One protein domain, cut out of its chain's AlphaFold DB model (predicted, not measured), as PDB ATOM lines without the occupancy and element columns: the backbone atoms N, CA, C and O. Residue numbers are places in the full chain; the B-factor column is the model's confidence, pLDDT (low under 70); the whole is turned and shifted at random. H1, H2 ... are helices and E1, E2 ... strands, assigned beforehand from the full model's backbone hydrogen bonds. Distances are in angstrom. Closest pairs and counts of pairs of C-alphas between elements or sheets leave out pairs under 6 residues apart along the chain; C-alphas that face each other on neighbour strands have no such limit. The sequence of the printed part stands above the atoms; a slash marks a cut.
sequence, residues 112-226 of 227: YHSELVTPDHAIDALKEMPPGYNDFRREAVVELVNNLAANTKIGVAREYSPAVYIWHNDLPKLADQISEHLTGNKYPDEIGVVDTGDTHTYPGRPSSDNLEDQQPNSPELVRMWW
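Overview. This is residues 112 to 226 of the 227 residues of an uncharacterized protein of Halorubrum lipolyticum DSM 21995 (UniProt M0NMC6). A strongly twisted sheet of four strands has H1 and H3 over one face, with H2 packed between these helices; the other face has no helix over it, and a long loop, residues 195 to 219, joins E3 to E4. The 115 printed residues hold H1, H2, E1, E2, H3, E3 and E4 in that order, under half of them in named elements; the class is mixed, in two layers. The sheet runs E1, E2, E4, E3, all antiparallel. The whole is compact, with a radius of gyration of the C-alphas of 12.9 A, spanning 36 by 28 by 26 A.

Along the chain. Find C-alpha 119 at (14.733, -11.000, -45.883); from there H1, residues 119 to 128, runs 14.4 A. Next come H2, residues 138 to 146, 12.0 A, then E1, 153 to 159, 18.9 A, and E2, 161 to 168, 22.3 A. H3, 171 to 182, covers 15.7 A, and E3, 190 to 194, 11.3 A. E4, 220 to 225, runs 16.4 A to C-alpha 225 at (21.390, 5.320, -44.934).

Arrangement. Look for N 157 and O 163, 2.8 A, in the hairpin E1 and E2; N 166 and O 222, 2.8 A, between E2 and E4; N 192 and O 223, 3.0 A, in the hairpin E3 and E4. H1 lies over E1 at a height over the sheet of 7.8 A, closest at C-alphas 122 and 154, 6.2 A. H3 lies over E4 on the same face, height 10.4 A. E2, H3 and E3 form a split strand-helix-strand unit, E4 between its same-way strands, with a right-handed crossover. H2 touches H1 in a helical hairpin, C-alphas 123 and 142 closest at 5.8 A. H3 touches H2 with residues 177 to 182 alone, C-alphas 181 and 144 closest at 5.6 A, at a steep tilt of 39 degrees. H2 only grazes the sheet. In H1, H2 and H3 every O i to N i+4 pair is within hydrogen-bond range.

Size, cuts and confidence. The farthest C-alphas, of Gly 184 and Asp 198, are 36.9 A apart. The printed part has no cut; E3 to E4 is the long link. Its mean pLDDT is 76.9, with 32 residues under 70, among them 128 to 135 and 195 to 210.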
ATOM      1  N   TYR A 112      29.377  -1.117 -52.000       66.75
ATOM      2  CA  TYR A 112      28.683  -2.260 -52.557       66.75
ATOM      3  C   TYR A 112      27.183  -2.127 -52.520       66.75
ATOM      4  O   TYR A 112      26.652  -1.371 -51.723       66.75
ATOM      5  N   HIS A 113      26.523  -2.898 -53.371       68.69
ATOM      6  CA  HIS A 113      25.086  -3.106 -53.342       68.69
ATOM      7  C   HIS A 113      24.823  -4.571 -53.662       68.69
ATOM      8  O   HIS A 113      25.391  -5.113 -54.604       68.69
ATOM      9  N   SER A 114      23.989  -5.230 -52.871       72.06
ATOM     10  CA  SER A 114      23.433  -6.515 -53.264       72.06
ATOM     11  C   SER A 114      22.328  -6.310 -54.298       72.06
ATOM     12  O   SER A 114      21.711  -5.245 -54.377       72.06
ATOM     13  N   GLU A 115      22.005  -7.381 -55.018       74.31
ATOM     14  CA  GLU A 115      20.688  -7.498 -55.636       74.31
ATOM     15  C   GLU A 115      19.577  -7.394 -54.579       74.31
ATOM     16  O   GLU A 115      19.812  -7.556 -53.374       74.31
ATOM     17  N   LEU A 116      18.349  -7.146 -55.037       78.69
ATOM     18  CA  LEU A 116      17.167  -7.203 -54.191       78.69
ATOM     19  C   LEU A 116      16.816  -8.663 -53.864       78.69
ATOM     20  O   LEU A 116      16.294  -9.404 -54.697       78.69
ATOM     21  N   VAL A 117      17.079  -9.066 -52.627       82.25
ATOM     22  CA  VAL A 117      16.934 -10.443 -52.138       82.25
ATOM     23  C   VAL A 117      15.806 -10.564 -51.111       82.25
ATOM     24  O   VAL A 117      15.200  -9.574 -50.712       82.25
ATOM     25  N   THR A 118      15.478 -11.787 -50.697       85.31
ATOM     26  CA  THR A 118      14.529 -12.037 -49.599       85.31
ATOM     27  C   THR A 118      15.106 -11.607 -48.243       85.31
ATOM     28  O   THR A 118      16.330 -11.488 -48.118       85.31
ATOM     29  N   PRO A 119      14.268 -11.426 -47.202       89.38
ATOM     30  CA  PRO A 119      14.733 -11.000 -45.883       89.38
ATOM     31  C   PRO A 119      15.811 -11.905 -45.282       89.38
ATOM     32  O   PRO A 119      16.817 -11.396 -44.800       89.38
ATOM     33  N   ASP A 120      15.665 -13.231 -45.390       83.69
ATOM     34  CA  ASP A 120      16.654 -14.192 -44.873       83.69
ATOM     35  C   ASP A 120      18.051 -13.961 -45.469       83.69
ATOM     36  O   ASP A 120      19.048 -13.886 -44.751       83.69
ATOM     37  N   HIS A 121      18.118 -13.765 -46.786       81.00
ATOM     38  CA  HIS A 121      19.373 -13.499 -47.481       81.00
ATOM     39  C   HIS A 121      19.923 -12.096 -47.187       81.00
ATOM     40  O   HIS A 121      21.135 -11.919 -47.061       81.00
ATOM     41  N   ALA A 122      19.053 -11.094 -47.039       84.31
ATOM     42  CA  ALA A 122      19.468  -9.758 -46.624       84.31
ATOM     43  C   ALA A 122      20.049  -9.763 -45.200       84.31
ATOM     44  O   ALA A 122      21.021  -9.063 -44.932       84.31
ATOM     45  N   ILE A 123      19.505 -10.576 -44.291       85.06
ATOM     46  CA  ILE A 123      20.037 -10.746 -42.933       85.06
ATOM     47  C   ILE A 123      21.448 -11.336 -42.969       85.06
ATOM     48  O   ILE A 123      22.313 -10.883 -42.216       85.06
ATOM     49  N   ASP A 124      21.695 -12.328 -43.823       78.25
ATOM     50  CA  ASP A 124      23.032 -12.901 -43.978       78.25
ATOM     51  C   ASP A 124      24.031 -11.846 -44.477       78.25
ATOM     52  O   ASP A 124      25.089 -11.682 -43.867       78.25
ATOM     53  N   ALA A 125      23.644 -11.025 -45.458       75.31
ATOM     54  CA  ALA A 125      24.430  -9.874 -45.909       75.31
ATOM     55  C   ALA A 125      24.659  -8.821 -44.800       75.31
ATOM     56  O   ALA A 125      25.774  -8.333 -44.612       75.31
ATOM     57  N   LEU A 126      23.635  -8.488 -44.009       78.56
ATOM     58  CA  LEU A 126      23.739  -7.538 -42.895       78.56
ATOM     59  C   LEU A 126      24.682  -8.035 -41.793       78.56
ATOM     60  O   LEU A 126      25.400  -7.236 -41.196       78.56
ATOM     61  N   LYS A 127      24.716  -9.344 -41.518       75.81
ATOM     62  CA  LYS A 127      25.631  -9.943 -40.530       75.81
ATOM     63  C   LYS A 127      27.099  -9.814 -40.930       75.81
ATOM     64  O   LYS A 127      27.948  -9.756 -40.038       75.81
ATOM     65  N   GLU A 128      27.389  -9.736 -42.227       69.94
ATOM     66  CA  GLU A 128      28.740  -9.502 -42.747       69.94
ATOM     67  C   GLU A 128      29.207  -8.050 -42.541       69.94
ATOM     68  O   GLU A 128      30.414  -7.794 -42.517       69.94
ATOM     69  N   MET A 129      28.291  -7.095 -42.321       67.62
ATOM     70  CA  MET A 129      28.676  -5.726 -41.974       67.62
ATOM     71  C   MET A 129      29.378  -5.682 -40.605       67.62
ATOM     72  O   MET A 129      28.873  -6.255 -39.628       67.62
ATOM     73  N   PRO A 130      30.515  -4.965 -40.488       62.25
ATOM     74  CA  PRO A 130      31.153  -4.723 -39.202       62.25
ATOM     75  C   PRO A 130      30.178  -4.044 -38.227       62.25
ATOM     76  O   PRO A 130      29.523  -3.068 -38.606       62.25
ATOM     77  N   PRO A 131      30.072  -4.513 -36.972       55.62
ATOM     78  CA  PRO A 131      29.220  -3.862 -35.985       55.62
ATOM     79  C   PRO A 131      29.757  -2.463 -35.641       55.62
ATOM     80  O   PRO A 131      30.961  -2.293 -35.450       55.62
ATOM     81  N   GLY A 132      28.864  -1.478 -35.499       50.78
ATOM     82  CA  GLY A 132      29.198  -0.161 -34.936       50.78
ATOM     83  C   GLY A 132      29.937   0.803 -35.867       50.78
ATOM     84  O   GLY A 132      30.572   1.734 -35.380       50.78
ATOM     85  N   TYR A 133      29.872   0.602 -37.182       59.19
ATOM     86  CA  TYR A 133      30.318   1.606 -38.145       59.19
ATOM     87  C   TYR A 133      29.287   2.745 -38.203       59.19
ATOM     88  O   TYR A 133      28.126   2.457 -38.474       59.19
ATOM     89  N   ASN A 134      29.683   4.001 -37.961       60.84
ATOM     90  CA  ASN A 134      28.799   5.170 -38.118       60.84
ATOM     91  C   ASN A 134      27.463   5.047 -37.354       60.84
ATOM     92  O   ASN A 134      26.376   5.197 -37.898       60.84
ATOM     93  N   ASP A 135      27.548   4.611 -36.089       66.44
ATOM     94  CA  ASP A 135      26.404   4.331 -35.205       66.44
ATOM     95  C   ASP A 135      25.350   3.337 -35.743       66.44
ATOM     96  O   ASP A 135      24.339   3.086 -35.080       66.44
ATOM     97  N   PHE A 136      25.616   2.673 -36.872       77.88
ATOM     98  CA  PHE A 136      24.776   1.634 -37.445       77.88
ATOM     99  C   PHE A 136      24.606   0.471 -36.462       77.88
ATOM    100  O   PHE A 136      25.526  -0.311 -36.177       77.88
ATOM    101  N   ARG A 137      23.387   0.347 -35.932       84.56
ATOM    102  CA  ARG A 137      22.977  -0.741 -35.040       84.56
ATOM    103  C   ARG A 137      22.500  -1.918 -35.875       84.56
ATOM    104  O   ARG A 137      21.301  -2.138 -36.025       84.56
ATOM    105  N   ARG A 138      23.456  -2.685 -36.397       83.75
ATOM    106  CA  ARG A 138      23.210  -3.887 -37.205       83.75
ATOM    107  C   ARG A 138      22.127  -4.787 -36.612       83.75
ATOM    108  O   ARG A 138      21.266  -5.250 -37.342       83.75
ATOM    109  N   GLU A 139      22.157  -5.029 -35.305       86.88
ATOM    110  CA  GLU A 139      21.194  -5.899 -34.627       86.88
ATOM    111  C   GLU A 139      19.754  -5.370 -34.739       86.88
ATOM    112  O   GLU A 139      18.854  -6.153 -35.024       86.88
ATOM    113  N   ALA A 140      19.547  -4.056 -34.609       89.00
ATOM    114  CA  ALA A 140      18.230  -3.433 -34.759       89.00
ATOM    115  C   ALA A 140      17.733  -3.482 -36.213       89.00
ATOM    116  O   ALA A 140      16.556  -3.712 -36.471       89.00
ATOM    117  N   VAL A 141      18.642  -3.318 -37.179       90.25
ATOM    118  CA  VAL A 141      18.311  -3.414 -38.609       90.25
ATOM    119  C   VAL A 141      18.002  -4.857 -39.011       90.25
ATOM    120  O   VAL A 141      17.073  -5.095 -39.775       90.25
ATOM    121  N   VAL A 142      18.720  -5.835 -38.456       90.25
ATOM    122  CA  VAL A 142      18.391  -7.259 -38.616       90.25
ATOM    123  C   VAL A 142      17.022  -7.571 -38.017       90.25
ATOM    124  O   VAL A 142      16.256  -8.300 -38.637       90.25
ATOM    125  N   GLU A 143      16.688  -7.016 -36.849       91.88
ATOM    126  CA  GLU A 143      15.372  -7.199 -36.229       91.88
ATOM    127  C   GLU A 143      14.249  -6.592 -37.080       91.88
ATOM    128  O   GLU A 143      13.248  -7.261 -37.320       91.88
ATOM    129  N   LEU A 144      14.448  -5.381 -37.614       93.50
ATOM    130  CA  LEU A 144      13.536  -4.773 -38.586       93.50
ATOM    131  C   LEU A 144      13.313  -5.708 -39.782       93.50
ATOM    132  O   LEU A 144      12.175  -6.053 -40.083       93.50
ATOM    133  N   VAL A 145      14.393  -6.153 -40.435       93.50
ATOM    134  CA  VAL A 145      14.318  -7.014 -41.627       93.50
ATOM    135  C   VAL A 145      13.636  -8.348 -41.322       93.50
ATOM    136  O   VAL A 145      12.821  -8.813 -42.114       93.50
ATOM    137  N   ASN A 146      13.913  -8.943 -40.162       93.38
ATOM    138  CA  ASN A 146      13.314 -10.203 -39.731       93.38
ATOM    139  C   ASN A 146      11.796 -10.101 -39.477       93.38
ATOM    140  O   ASN A 146      11.114 -11.124 -39.466       93.38
ATOM    141  N   ASN A 147      11.264  -8.890 -39.273       92.25
ATOM    142  CA  ASN A 147       9.835  -8.630 -39.077       92.25
ATOM    143  C   ASN A 147       9.113  -8.142 -40.351       92.25
ATOM    144  O   ASN A 147       7.901  -7.904 -40.320       92.25
ATOM    145  N   LEU A 148       9.818  -8.003 -41.478       91.50
ATOM    146  CA  LEU A 148       9.189  -7.741 -42.775       91.50
ATOM    147  C   LEU A 148       8.536  -9.013 -43.337       91.50
ATOM    148  O   LEU A 148       8.803 -10.134 -42.901       91.50
ATOM    149  N   ALA A 149       7.653  -8.850 -44.325       88.88
ATOM    150  CA  ALA A 149       7.034  -9.990 -44.993       88.88
ATOM    151  C   ALA A 149       8.090 -10.826 -45.740       88.88
ATOM    152  O   ALA A 149       9.023 -10.291 -46.332       88.88
ATOM    153  N   ALA A 150       7.928 -12.153 -45.768       84.12
ATOM    154  CA  ALA A 150       8.927 -13.062 -46.343       84.12
ATOM    155  C   ALA A 150       9.214 -12.824 -47.843       84.12
ATOM    156  O   ALA A 150      10.279 -13.188 -48.341       84.12
ATOM    157  N   ASN A 151       8.270 -12.224 -48.571       81.12
ATOM    158  CA  ASN A 151       8.410 -11.874 -49.983       81.12
ATOM    159  C   ASN A 151       8.936 -10.447 -50.222       81.12
ATOM    160  O   ASN A 151       9.185 -10.100 -51.379       81.12
ATOM    161  N   THR A 152       9.135  -9.639 -49.173       87.94
ATOM    162  CA  THR A 152       9.745  -8.308 -49.278       87.94
ATOM    163  C   THR A 152      11.121  -8.415 -49.929       87.94
ATOM    164  O   THR A 152      11.899  -9.323 -49.633       87.94
ATOM    165  N   LYS A 153      11.422  -7.495 -50.849       87.12
ATOM    166  CA  LYS A 153      12.689  -7.483 -51.582       87.12
ATOM    167  C   LYS A 153      13.602  -6.406 -51.017       87.12
ATOM    168  O   LYS A 153      13.186  -5.258 -50.880       87.12
ATOM    169  N   ILE A 154      14.822  -6.791 -50.655       87.62
ATOM    170  CA  ILE A 154      15.721  -5.976 -49.839       87.62
ATOM    171  C   ILE A 154      17.106  -5.939 -50.467       87.62
ATOM    172  O   ILE A 154      17.677  -6.979 -50.785       87.62
ATOM    173  N   GLY A 155      17.644  -4.736 -50.622       84.38
ATOM    174  CA  GLY A 155      19.017  -4.497 -51.050       84.38
ATOM    175  C   GLY A 155      19.861  -4.067 -49.862       84.38
ATOM    176  O   GLY A 155      19.472  -3.175 -49.112       84.38
ATOM    177  N   VAL A 156      21.025  -4.678 -49.691       82.69
ATOM    178  CA  VAL A 156      21.990  -4.332 -48.649       82.69
ATOM    179  C   VAL A 156      23.190  -3.688 -49.318       82.69
ATOM    180  O   VAL A 156      23.760  -4.237 -50.259       82.69
ATOM    181  N   ALA A 157      23.564  -2.506 -48.851       76.88
ATOM    182  CA  ALA A 157      24.533  -1.678 -49.533       76.88
ATOM    183  C   ALA A 157      25.466  -0.947 -48.573       76.88
ATOM    184  O   ALA A 157      25.232  -0.826 -47.370       76.88
ATOM    185  N   ARG A 158      26.539  -0.420 -49.146       73.94
ATOM    186  CA  ARG A 158      27.428   0.539 -48.518       73.94
ATOM    187  C   ARG A 158      27.745   1.619 -49.534       73.94
ATOM    188  O   ARG A 158      28.389   1.355 -50.543       73.94
ATOM    189  N   GLU A 159      27.313   2.832 -49.239       71.44
ATOM    190  CA  GLU A 159      27.535   4.035 -50.038       71.44
ATOM    191  C   GLU A 159      28.362   4.999 -49.192       71.44
ATOM    192  O   GLU A 159      27.816   5.905 -48.567       71.44
ATOM    193  N   TYR A 160      29.658   4.716 -49.032       67.56
ATOM    194  CA  TYR A 160      30.533   5.247 -47.963       67.56
ATOM    195  C   TYR A 160      30.155   4.812 -46.533       67.56
ATOM    196  O   TYR A 160      31.038   4.632 -45.689       67.56
ATOM    197  N   SER A 161      28.875   4.536 -46.333       74.38
ATOM    198  CA  SER A 161      28.164   4.300 -45.090       74.38
ATOM    199  C   SER A 161      27.086   3.229 -45.308       74.38
ATOM    200  O   SER A 161      26.692   3.014 -46.461       74.38
ATOM    201  N   PRO A 162      26.659   2.485 -44.273       80.75
ATOM    202  CA  PRO A 162      25.658   1.437 -44.412       80.75
ATOM    203  C   PRO A 162      24.383   1.986 -45.039       80.75
ATOM    204  O   PRO A 162      23.912   3.058 -44.666       80.75
ATOM    205  N   ALA A 163      23.836   1.235 -45.986       84.38
ATOM    206  CA  ALA A 163      22.553   1.515 -46.592       84.38
ATOM    207  C   ALA A 163      21.727   0.239 -46.711       84.38
ATOM    208  O   ALA A 163      22.244  -0.849 -46.969       84.38
ATOM    209  N   VAL A 164      20.424   0.387 -46.541       88.81
ATOM    210  CA  VAL A 164      19.447  -0.675 -46.749       88.81
ATOM    211  C   VAL A 164      18.344  -0.124 -47.617       88.81
ATOM    212  O   VAL A 164      17.898   1.006 -47.441       88.81
ATOM    213  N   TYR A 165      17.895  -0.946 -48.546       88.31
ATOM    214  CA  TYR A 165      16.813  -0.610 -49.433       88.31
ATOM    215  C   TYR A 165      15.706  -1.632 -49.332       88.31
ATOM    216  O   TYR A 165      15.984  -2.825 -49.267       88.31
ATOM    217  N   ILE A 166      14.464  -1.173 -49.353       90.62
ATOM    218  CA  ILE A 166      13.290  -2.016 -49.167       90.62
ATOM    219  C   ILE A 166      12.286  -1.681 -50.262       90.62
ATOM    220  O   ILE A 166      11.812  -0.551 -50.352       90.62
ATOM    221  N   TRP A 167      11.959  -2.673 -51.085       88.25
ATOM    222  CA  TRP A 167      10.832  -2.607 -52.009       88.25
ATOM    223  C   TRP A 167       9.547  -2.917 -51.249       88.25
ATOM    224  O   TRP A 167       9.390  -4.028 -50.726       88.25
ATOM    225  N   HIS A 168       8.643  -1.944 -51.160       86.88
ATOM    226  CA  HIS A 168       7.456  -2.057 -50.319       86.88
ATOM    227  C   HIS A 168       6.223  -1.416 -50.954       86.88
ATOM    228  O   HIS A 168       6.316  -0.393 -51.622       86.88
ATOM    229  N   ASN A 169       5.053  -2.009 -50.723       84.38
ATOM    230  CA  ASN A 169       3.766  -1.576 -51.281       84.38
ATOM    231  C   ASN A 169       2.906  -0.740 -50.318       84.38
ATOM    232  O   ASN A 169       1.905  -0.168 -50.730       84.38
ATOM    233  N   ASP A 170       3.294  -0.671 -49.047       86.50
ATOM    234  CA  ASP A 170       2.586   0.055 -47.988       86.50
ATOM    235  C   ASP A 170       3.592   0.885 -47.171       86.50
ATOM    236  O   ASP A 170       4.181   0.405 -46.201       86.50
ATOM    237  N   LEU A 171       3.892   2.102 -47.637       86.06
ATOM    238  CA  LEU A 171       4.881   2.971 -46.990       86.06
ATOM    239  C   LEU A 171       4.510   3.362 -45.553       86.06
ATOM    240  O   LEU A 171       5.414   3.326 -44.718       86.06
ATOM    241  N   PRO A 172       3.237   3.656 -45.216       87.56
ATOM    242  CA  PRO A 172       2.844   3.898 -43.831       87.56
ATOM    243  C   PRO A 172       3.157   2.713 -42.913       87.56
ATOM    244  O   PRO A 172       3.779   2.891 -41.870       87.56
ATOM    245  N   LYS A 173       2.826   1.483 -43.327       88.81
ATOM    246  CA  LYS A 173       3.159   0.291 -42.537       88.81
ATOM    247  C   LYS A 173       4.667   0.087 -42.395       88.81
ATOM    248  O   LYS A 173       5.131  -0.290 -41.321       88.81
ATOM    249  N   LEU A 174       5.438   0.325 -43.458       89.94
ATOM    250  CA  LEU A 174       6.897   0.258 -43.381       89.94
ATOM    251  C   LEU A 174       7.451   1.320 -42.419       89.94
ATOM    252  O   LEU A 174       8.341   1.013 -41.629       89.94
ATOM    253  N   ALA A 175       6.915   2.542 -42.445       87.62
ATOM    254  CA  ALA A 175       7.299   3.613 -41.530       87.62
ATOM    255  C   ALA A 175       7.017   3.239 -40.066       87.62
ATOM    256  O   ALA A 175       7.903   3.400 -39.226       87.62
ATOM    257  N   ASP A 176       5.853   2.648 -39.778       89.38
ATOM    258  CA  ASP A 176       5.517   2.122 -38.449       89.38
ATOM    259  C   ASP A 176       6.536   1.066 -37.991       89.38
ATOM    260  O   ASP A 176       7.044   1.139 -36.872       89.38
ATOM    261  N   GLN A 177       6.890   0.113 -38.862       91.19
ATOM    262  CA  GLN A 177       7.871  -0.933 -38.545       91.19
ATOM    263  C   GLN A 177       9.275  -0.364 -38.310       91.19
ATOM    264  O   GLN A 177       9.961  -0.780 -37.375       91.19
ATOM    265  N   ILE A 178       9.704   0.601 -39.126       90.19
ATOM    266  CA  ILE A 178      10.981   1.303 -38.958       90.19
ATOM    267  C   ILE A 178      10.995   2.042 -37.620       90.19
ATOM    268  O   ILE A 178      11.948   1.910 -36.853       90.19
ATOM    269  N   SER A 179       9.929   2.775 -37.306       87.50
ATOM    270  CA  SER A 179       9.781   3.477 -36.037       87.50
ATOM    271  C   SER A 179       9.796   2.506 -34.857       87.50
ATOM    272  O   SER A 179      10.536   2.736 -33.907       87.50
ATOM    273  N   GLU A 180       9.073   1.390 -34.907       88.94
ATOM    274  CA  GLU A 180       9.047   0.392 -33.830       88.94
ATOM    275  C   GLU A 180      10.440  -0.177 -33.512       88.94
ATOM    276  O   GLU A 180      10.821  -0.257 -32.344       88.94
ATOM    277  N   HIS A 181      11.221  -0.525 -34.539       86.12
ATOM    278  CA  HIS A 181      12.488  -1.245 -34.368       86.12
ATOM    279  C   HIS A 181      13.699  -0.318 -34.209       86.12
ATOM    280  O   HIS A 181      14.686  -0.663 -33.550       86.12
ATOM    281  N   LEU A 182      13.652   0.873 -34.808       84.50
ATOM    282  CA  LEU A 182      14.775   1.806 -34.796       84.50
ATOM    283  C   LEU A 182      14.610   2.934 -33.769       84.50
ATOM    284  O   LEU A 182      15.597   3.595 -33.452       84.50
ATOM    285  N   THR A 183      13.425   3.134 -33.176       74.38
ATOM    286  CA  THR A 183      13.255   4.107 -32.079       74.38
ATOM    287  C   THR A 183      14.046   3.676 -30.843       74.38
ATOM    288  O   THR A 183      13.878   2.582 -30.316       74.38
ATOM    289  N   GLY A 184      14.925   4.556 -30.356       72.31
ATOM    290  CA  GLY A 184      15.859   4.249 -29.261       72.31
ATOM    291  C   GLY A 184      17.165   3.593 -29.726       72.31
ATOM    292  O   GLY A 184      18.117   3.514 -28.949       72.31
ATOM    293  N   ASN A 185      17.236   3.211 -31.002       73.12
ATOM    294  CA  ASN A 185      18.466   2.951 -31.738       73.12
ATOM    295  C   ASN A 185      18.824   4.191 -32.586       73.12
ATOM    296  O   ASN A 185      18.093   5.183 -32.605       73.12
ATOM    297  N   LYS A 186      19.979   4.177 -33.263       74.88
ATOM    298  CA  LYS A 186      20.313   5.226 -34.237       74.88
ATOM    299  C   LYS A 186      19.373   5.070 -35.443       74.88
ATOM    300  O   LYS A 186      19.466   4.087 -36.183       74.88
ATOM    301  N   TYR A 187      18.460   6.025 -35.595       82.75
ATOM    302  CA  TYR A 187      17.598   6.158 -36.770       82.75
ATOM    303  C   TYR A 187      18.457   6.473 -38.012       82.75
ATOM    304  O   TYR A 187      19.499   7.112 -37.833       82.75
ATOM    305  N   PRO A 188      18.073   6.034 -39.228       83.50
ATOM    306  CA  PRO A 188      18.768   6.428 -40.451       83.50
ATOM    307  C   PRO A 188      18.911   7.950 -40.531       83.50
ATOM    308  O   PRO A 188      17.957   8.676 -40.248       83.50
ATOM    309  N   ASP A 189      20.089   8.432 -40.918       80.75
ATOM    310  CA  ASP A 189      20.332   9.859 -41.146       80.75
ATOM    311  C   ASP A 189      19.625  10.335 -42.423       80.75
ATOM    312  O   ASP A 189      19.191  11.484 -42.505       80.75
ATOM    313  N   GLU A 190      19.444   9.429 -43.387       81.88
ATOM    314  CA  GLU A 190      18.616   9.645 -44.570       81.88
ATOM    315  C   GLU A 190      17.631   8.485 -44.743       81.88
ATOM    316  O   GLU A 190      18.022   7.314 -44.751       81.88
ATOM    317  N   ILE A 191      16.353   8.817 -44.929       85.62
ATOM    318  CA  ILE A 191      15.296   7.868 -45.266       85.62
ATOM    319  C   ILE A 191      14.382   8.469 -46.328       85.62
ATOM    320  O   ILE A 191      13.954   9.612 -46.201       85.62
ATOM    321  N   GLY A 192      14.063   7.703 -47.368       81.44
ATOM    322  CA  GLY A 192      13.089   8.158 -48.348       81.44
ATOM    323  C   GLY A 192      12.934   7.265 -49.561       81.44
ATOM    324  O   GLY A 192      13.686   6.311 -49.757       81.44
ATOM    325  N   VAL A 193      11.938   7.590 -50.381       80.69
ATOM    326  CA  VAL A 193      11.692   6.902 -51.650       80.69
ATOM    327  C   VAL A 193      12.780   7.275 -52.651       80.69
ATOM    328  O   VAL A 193      13.198   8.429 -52.742       80.69
ATOM    329  N   VAL A 194      13.260   6.293 -53.400       75.38
ATOM    330  CA  VAL A 194      14.204   6.466 -54.497       75.38
ATOM    331  C   VAL A 194      13.410   6.470 -55.791       75.38
ATOM    332  O   VAL A 194      12.745   5.489 -56.113       75.38
ATOM    333  N   ASP A 195      13.508   7.562 -56.549       66.69
ATOM    334  CA  ASP A 195      13.018   7.572 -57.924       66.69
ATOM    335  C   ASP A 195      13.898   6.631 -58.753       66.69
ATOM    336  O   ASP A 195      15.089   6.884 -58.956       66.69
ATOM    337  N   THR A 196      13.322   5.514 -59.186       60.69
ATOM    338  CA  THR A 196      14.036   4.530 -60.002       60.69
ATOM    339  C   THR A 196      14.046   4.897 -61.488       60.69
ATOM    340  O   THR A 196      14.725   4.222 -62.268       60.69
ATOM    341  N   GLY A 197      13.325   5.963 -61.881       52.56
ATOM    342  CA  GLY A 197      12.958   6.254 -63.263       52.56
ATOM    343  C   GLY A 197      12.230   5.068 -63.905       52.56
ATOM    344  O   GLY A 197      12.238   3.950 -63.395       52.56
ATOM    345  N   ASP A 198      11.667   5.224 -65.101       47.59
ATOM    346  CA  ASP A 198      11.133   4.070 -65.856       47.59
ATOM    347  C   ASP A 198      12.198   2.968 -66.121       47.59
ATOM    348  O   ASP A 198      11.893   1.896 -66.644       47.59
ATOM    349  N   THR A 199      13.461   3.218 -65.764       45.38
ATOM    350  CA  THR A 199      14.621   2.345 -65.926       45.38
ATOM    351  C   THR A 199      14.833   1.351 -64.783       45.38
ATOM    352  O   THR A 199      15.591   0.411 -64.986       45.38
ATOM    353  N   HIS A 200      14.153   1.474 -63.633       47.31
ATOM    354  CA  HIS A 200      14.284   0.531 -62.505       47.31
ATOM    355  C   HIS A 200      15.746   0.361 -62.009       47.31
ATOM    356  O   HIS A 200      16.110  -0.696 -61.500       47.31
ATOM    357  N   THR A 201      16.601   1.380 -62.155       41.28
ATOM    358  CA  THR A 201      18.060   1.316 -61.901       41.28
ATOM    359  C   THR A 201      18.475   2.007 -60.592       41.28
ATOM    360  O   THR A 201      17.967   3.078 -60.274       41.28
ATOM    361  N   TYR A 202      19.443   1.443 -59.857       49.28
ATOM    362  CA  TYR A 202      20.031   1.977 -58.607       49.28
ATOM    363  C   TYR A 202      21.262   2.877 -58.857       49.28
ATOM    364  O   TYR A 202      22.011   2.537 -59.770       49.28
ATOM    365  N   PRO A 203      21.619   3.905 -58.040       56.09
ATOM    366  CA  PRO A 203      20.924   4.585 -56.942       56.09
ATOM    367  C   PRO A 203      20.660   6.090 -57.227       56.09
ATOM    368  O   PRO A 203      21.382   6.756 -57.973       56.09
ATOM    369  N   GLY A 204      19.650   6.654 -56.557       51.25
ATOM    370  CA  GLY A 204      19.325   8.086 -56.536       51.25
ATOM    371  C   GLY A 204      19.309   8.650 -55.110       51.25
ATOM    372  O   GLY A 204      19.258   7.900 -54.135       51.25
ATOM    373  N   ARG A 205      19.351   9.982 -54.976       55.53
ATOM    374  CA  ARG A 205      19.066  10.655 -53.694       55.53
ATOM    375  C   ARG A 205      17.586  10.461 -53.331       55.53
ATOM    376  O   ARG A 205      16.779  10.388 -54.260       55.53
ATOM    377  N   PRO A 206      17.225  10.416 -52.033       56.41
ATOM    378  CA  PRO A 206      15.825  10.393 -51.618       56.41
ATOM    379  C   PRO A 206      15.028  11.502 -52.317       56.41
ATOM    380  O   PRO A 206      15.491  12.640 -52.415       56.41
ATOM    381  N   SER A 207      13.844  11.169 -52.823       53.97
ATOM    382  CA  SER A 207      12.910  12.125 -53.424       53.97
ATOM    383  C   SER A 207      11.993  12.777 -52.381       53.97
ATOM    384  O   SER A 207      11.337  13.773 -52.686       53.97
ATOM    385  N   SER A 208      11.954  12.236 -51.155       55.12
ATOM    386  CA  SER A 208      11.119  12.715 -50.050       55.12
ATOM    387  C   SER A 208      11.551  12.129 -48.701       55.12
ATOM    388  O   SER A 208      11.879  10.947 -48.637       55.12
ATOM    389  N   ASP A 209      11.460  12.937 -47.637       58.31
ATOM    390  CA  ASP A 209      11.960  12.623 -46.287       58.31
ATOM    391  C   ASP A 209      10.880  12.098 -45.309       58.31
ATOM    392  O   ASP A 209      11.201  11.760 -44.171       58.31
ATOM    393  N   ASN A 210       9.597  12.038 -45.702       68.19
ATOM    394  CA  ASN A 210       8.523  11.520 -44.834       68.19
ATOM    395  C   ASN A 210       7.718  10.410 -45.518       68.19
ATOM    396  O   ASN A 210       6.969  10.674 -46.460       68.19
ATOM    397  N   LEU A 211       7.873   9.170 -45.047       74.12
ATOM    398  CA  LEU A 211       7.174   8.001 -45.591       74.12
ATOM    399  C   LEU A 211       5.706   7.924 -45.145       74.12
ATOM    400  O   LEU A 211       4.884   7.415 -45.900       74.12
ATOM    401  N   GLU A 212       5.365   8.446 -43.961       70.00
ATOM    402  CA  GLU A 212       4.010   8.338 -43.387       70.00
ATOM    403  C   GLU A 212       2.967   9.135 -44.184       70.00
ATOM    404  O   GLU A 212       1.812   8.728 -44.298       70.00
ATOM    405  N   ASP A 213       3.390  10.250 -44.785       68.62
ATOM    406  CA  ASP A 213       2.530  11.109 -45.605       68.62
ATOM    407  C   ASP A 213       2.350  10.574 -47.040       68.62
ATOM    408  O   ASP A 213       1.565  11.123 -47.821       68.62
ATOM    409  N   GLN A 214       3.084   9.521 -47.417       69.06
ATOM    410  CA  GLN A 214       3.086   8.981 -48.772       69.06
ATOM    411  C   GLN A 214       2.190   7.752 -48.877       69.06
ATOM    412  O   GLN A 214       2.371   6.750 -48.194       69.06
ATOM    413  N   GLN A 215       1.237   7.814 -49.805       67.25
ATOM    414  CA  GLN A 215       0.403   6.681 -50.194       67.25
ATOM    415  C   GLN A 215       0.585   6.435 -51.688       67.25
ATOM    416  O   GLN A 215      -0.227   6.903 -52.493       67.25
ATOM    417  N   PRO A 216       1.696   5.799 -52.088       68.44
ATOM    418  CA  PRO A 216       1.932   5.531 -53.491       68.44
ATOM    419  C   PRO A 216       0.881   4.541 -54.003       68.44
ATOM    420  O   PRO A 216       0.429   3.647 -53.291       68.44
ATOM    421  N   ASN A 217       0.477   4.709 -55.262       66.25
ATOM    422  CA  ASN A 217      -0.461   3.792 -55.924       66.25
ATOM    423  C   ASN A 217       0.239   2.529 -56.461       66.25
ATOM    424  O   ASN A 217      -0.390   1.706 -57.123       66.25
ATOM    425  N   SER A 218       1.544   2.413 -56.231       71.75
ATOM    426  CA  SER A 218       2.422   1.335 -56.668       71.75
ATOM    427  C   SER A 218       3.463   1.064 -55.586       71.75
ATOM    428  O   SER A 218       3.711   1.935 -54.753       71.75
ATOM    429  N   PRO A 219       4.091  -0.121 -55.578       78.38
ATOM    430  CA  PRO A 219       5.218  -0.344 -54.695       78.38
ATOM    431  C   PRO A 219       6.375   0.606 -55.017       78.38
ATOM    432  O   PRO A 219       6.571   0.988 -56.169       78.38
ATOM    433  N   GLU A 220       7.106   0.990 -53.977       84.00
ATOM    434  CA  GLU A 220       8.179   1.977 -54.019       84.00
ATOM    435  C   GLU A 220       9.452   1.410 -53.404       84.00
ATOM    436  O   GLU A 220       9.427   0.542 -52.522       84.00
ATOM    437  N   LEU A 221      10.587   1.935 -53.857       84.50
ATOM    438  CA  LEU A 221      11.883   1.582 -53.315       84.50
ATOM    439  C   LEU A 221      12.293   2.601 -52.257       84.50
ATOM    440  O   LEU A 221      12.622   3.736 -52.579       84.50
ATOM    441  N   VAL A 222      12.322   2.196 -50.995       87.50
ATOM    442  CA  VAL A 222      12.790   3.041 -49.892       87.50
ATOM    443  C   VAL A 222      14.272   2.805 -49.663       87.50
ATOM    444  O   VAL A 222      14.688   1.657 -49.568       87.50
ATOM    445  N   ARG A 223      15.060   3.871 -49.523       87.62
ATOM    446  CA  ARG A 223      16.459   3.844 -49.078       87.62
ATOM    447  C   ARG A 223      16.552   4.354 -47.646       87.62
ATOM    448  O   ARG A 223      15.970   5.383 -47.324       87.62
ATOM    449  N   MET A 224      17.335   3.661 -46.834       88.62
ATOM    450  CA  MET A 224      17.790   4.066 -45.506       88.62
ATOM    451  C   MET A 224      19.317   4.093 -45.505       88.62
ATOM    452  O   MET A 224      19.929   3.141 -45.987       88.62
ATOM    453  N   TRP A 225      19.933   5.148 -44.977       86.00
ATOM    454  CA  TRP A 225      21.390   5.320 -44.934       86.00
ATOM    455  C   TRP A 225      21.834   5.937 -43.598       86.00
ATOM    456  O   TRP A 225      21.098   6.740 -43.023       86.00
ATOM    457  N   TRP A 226      23.009   5.538 -43.094       81.56
ATOM    458  CA  TRP A 226      23.512   5.886 -41.750       81.56
ATOM    459  C   TRP A 226      24.931   6.470 -41.776       81.56
ATOM    460  O   TRP A 226      25.834   5.790 -42.259       81.56
TER     461      TRP A 226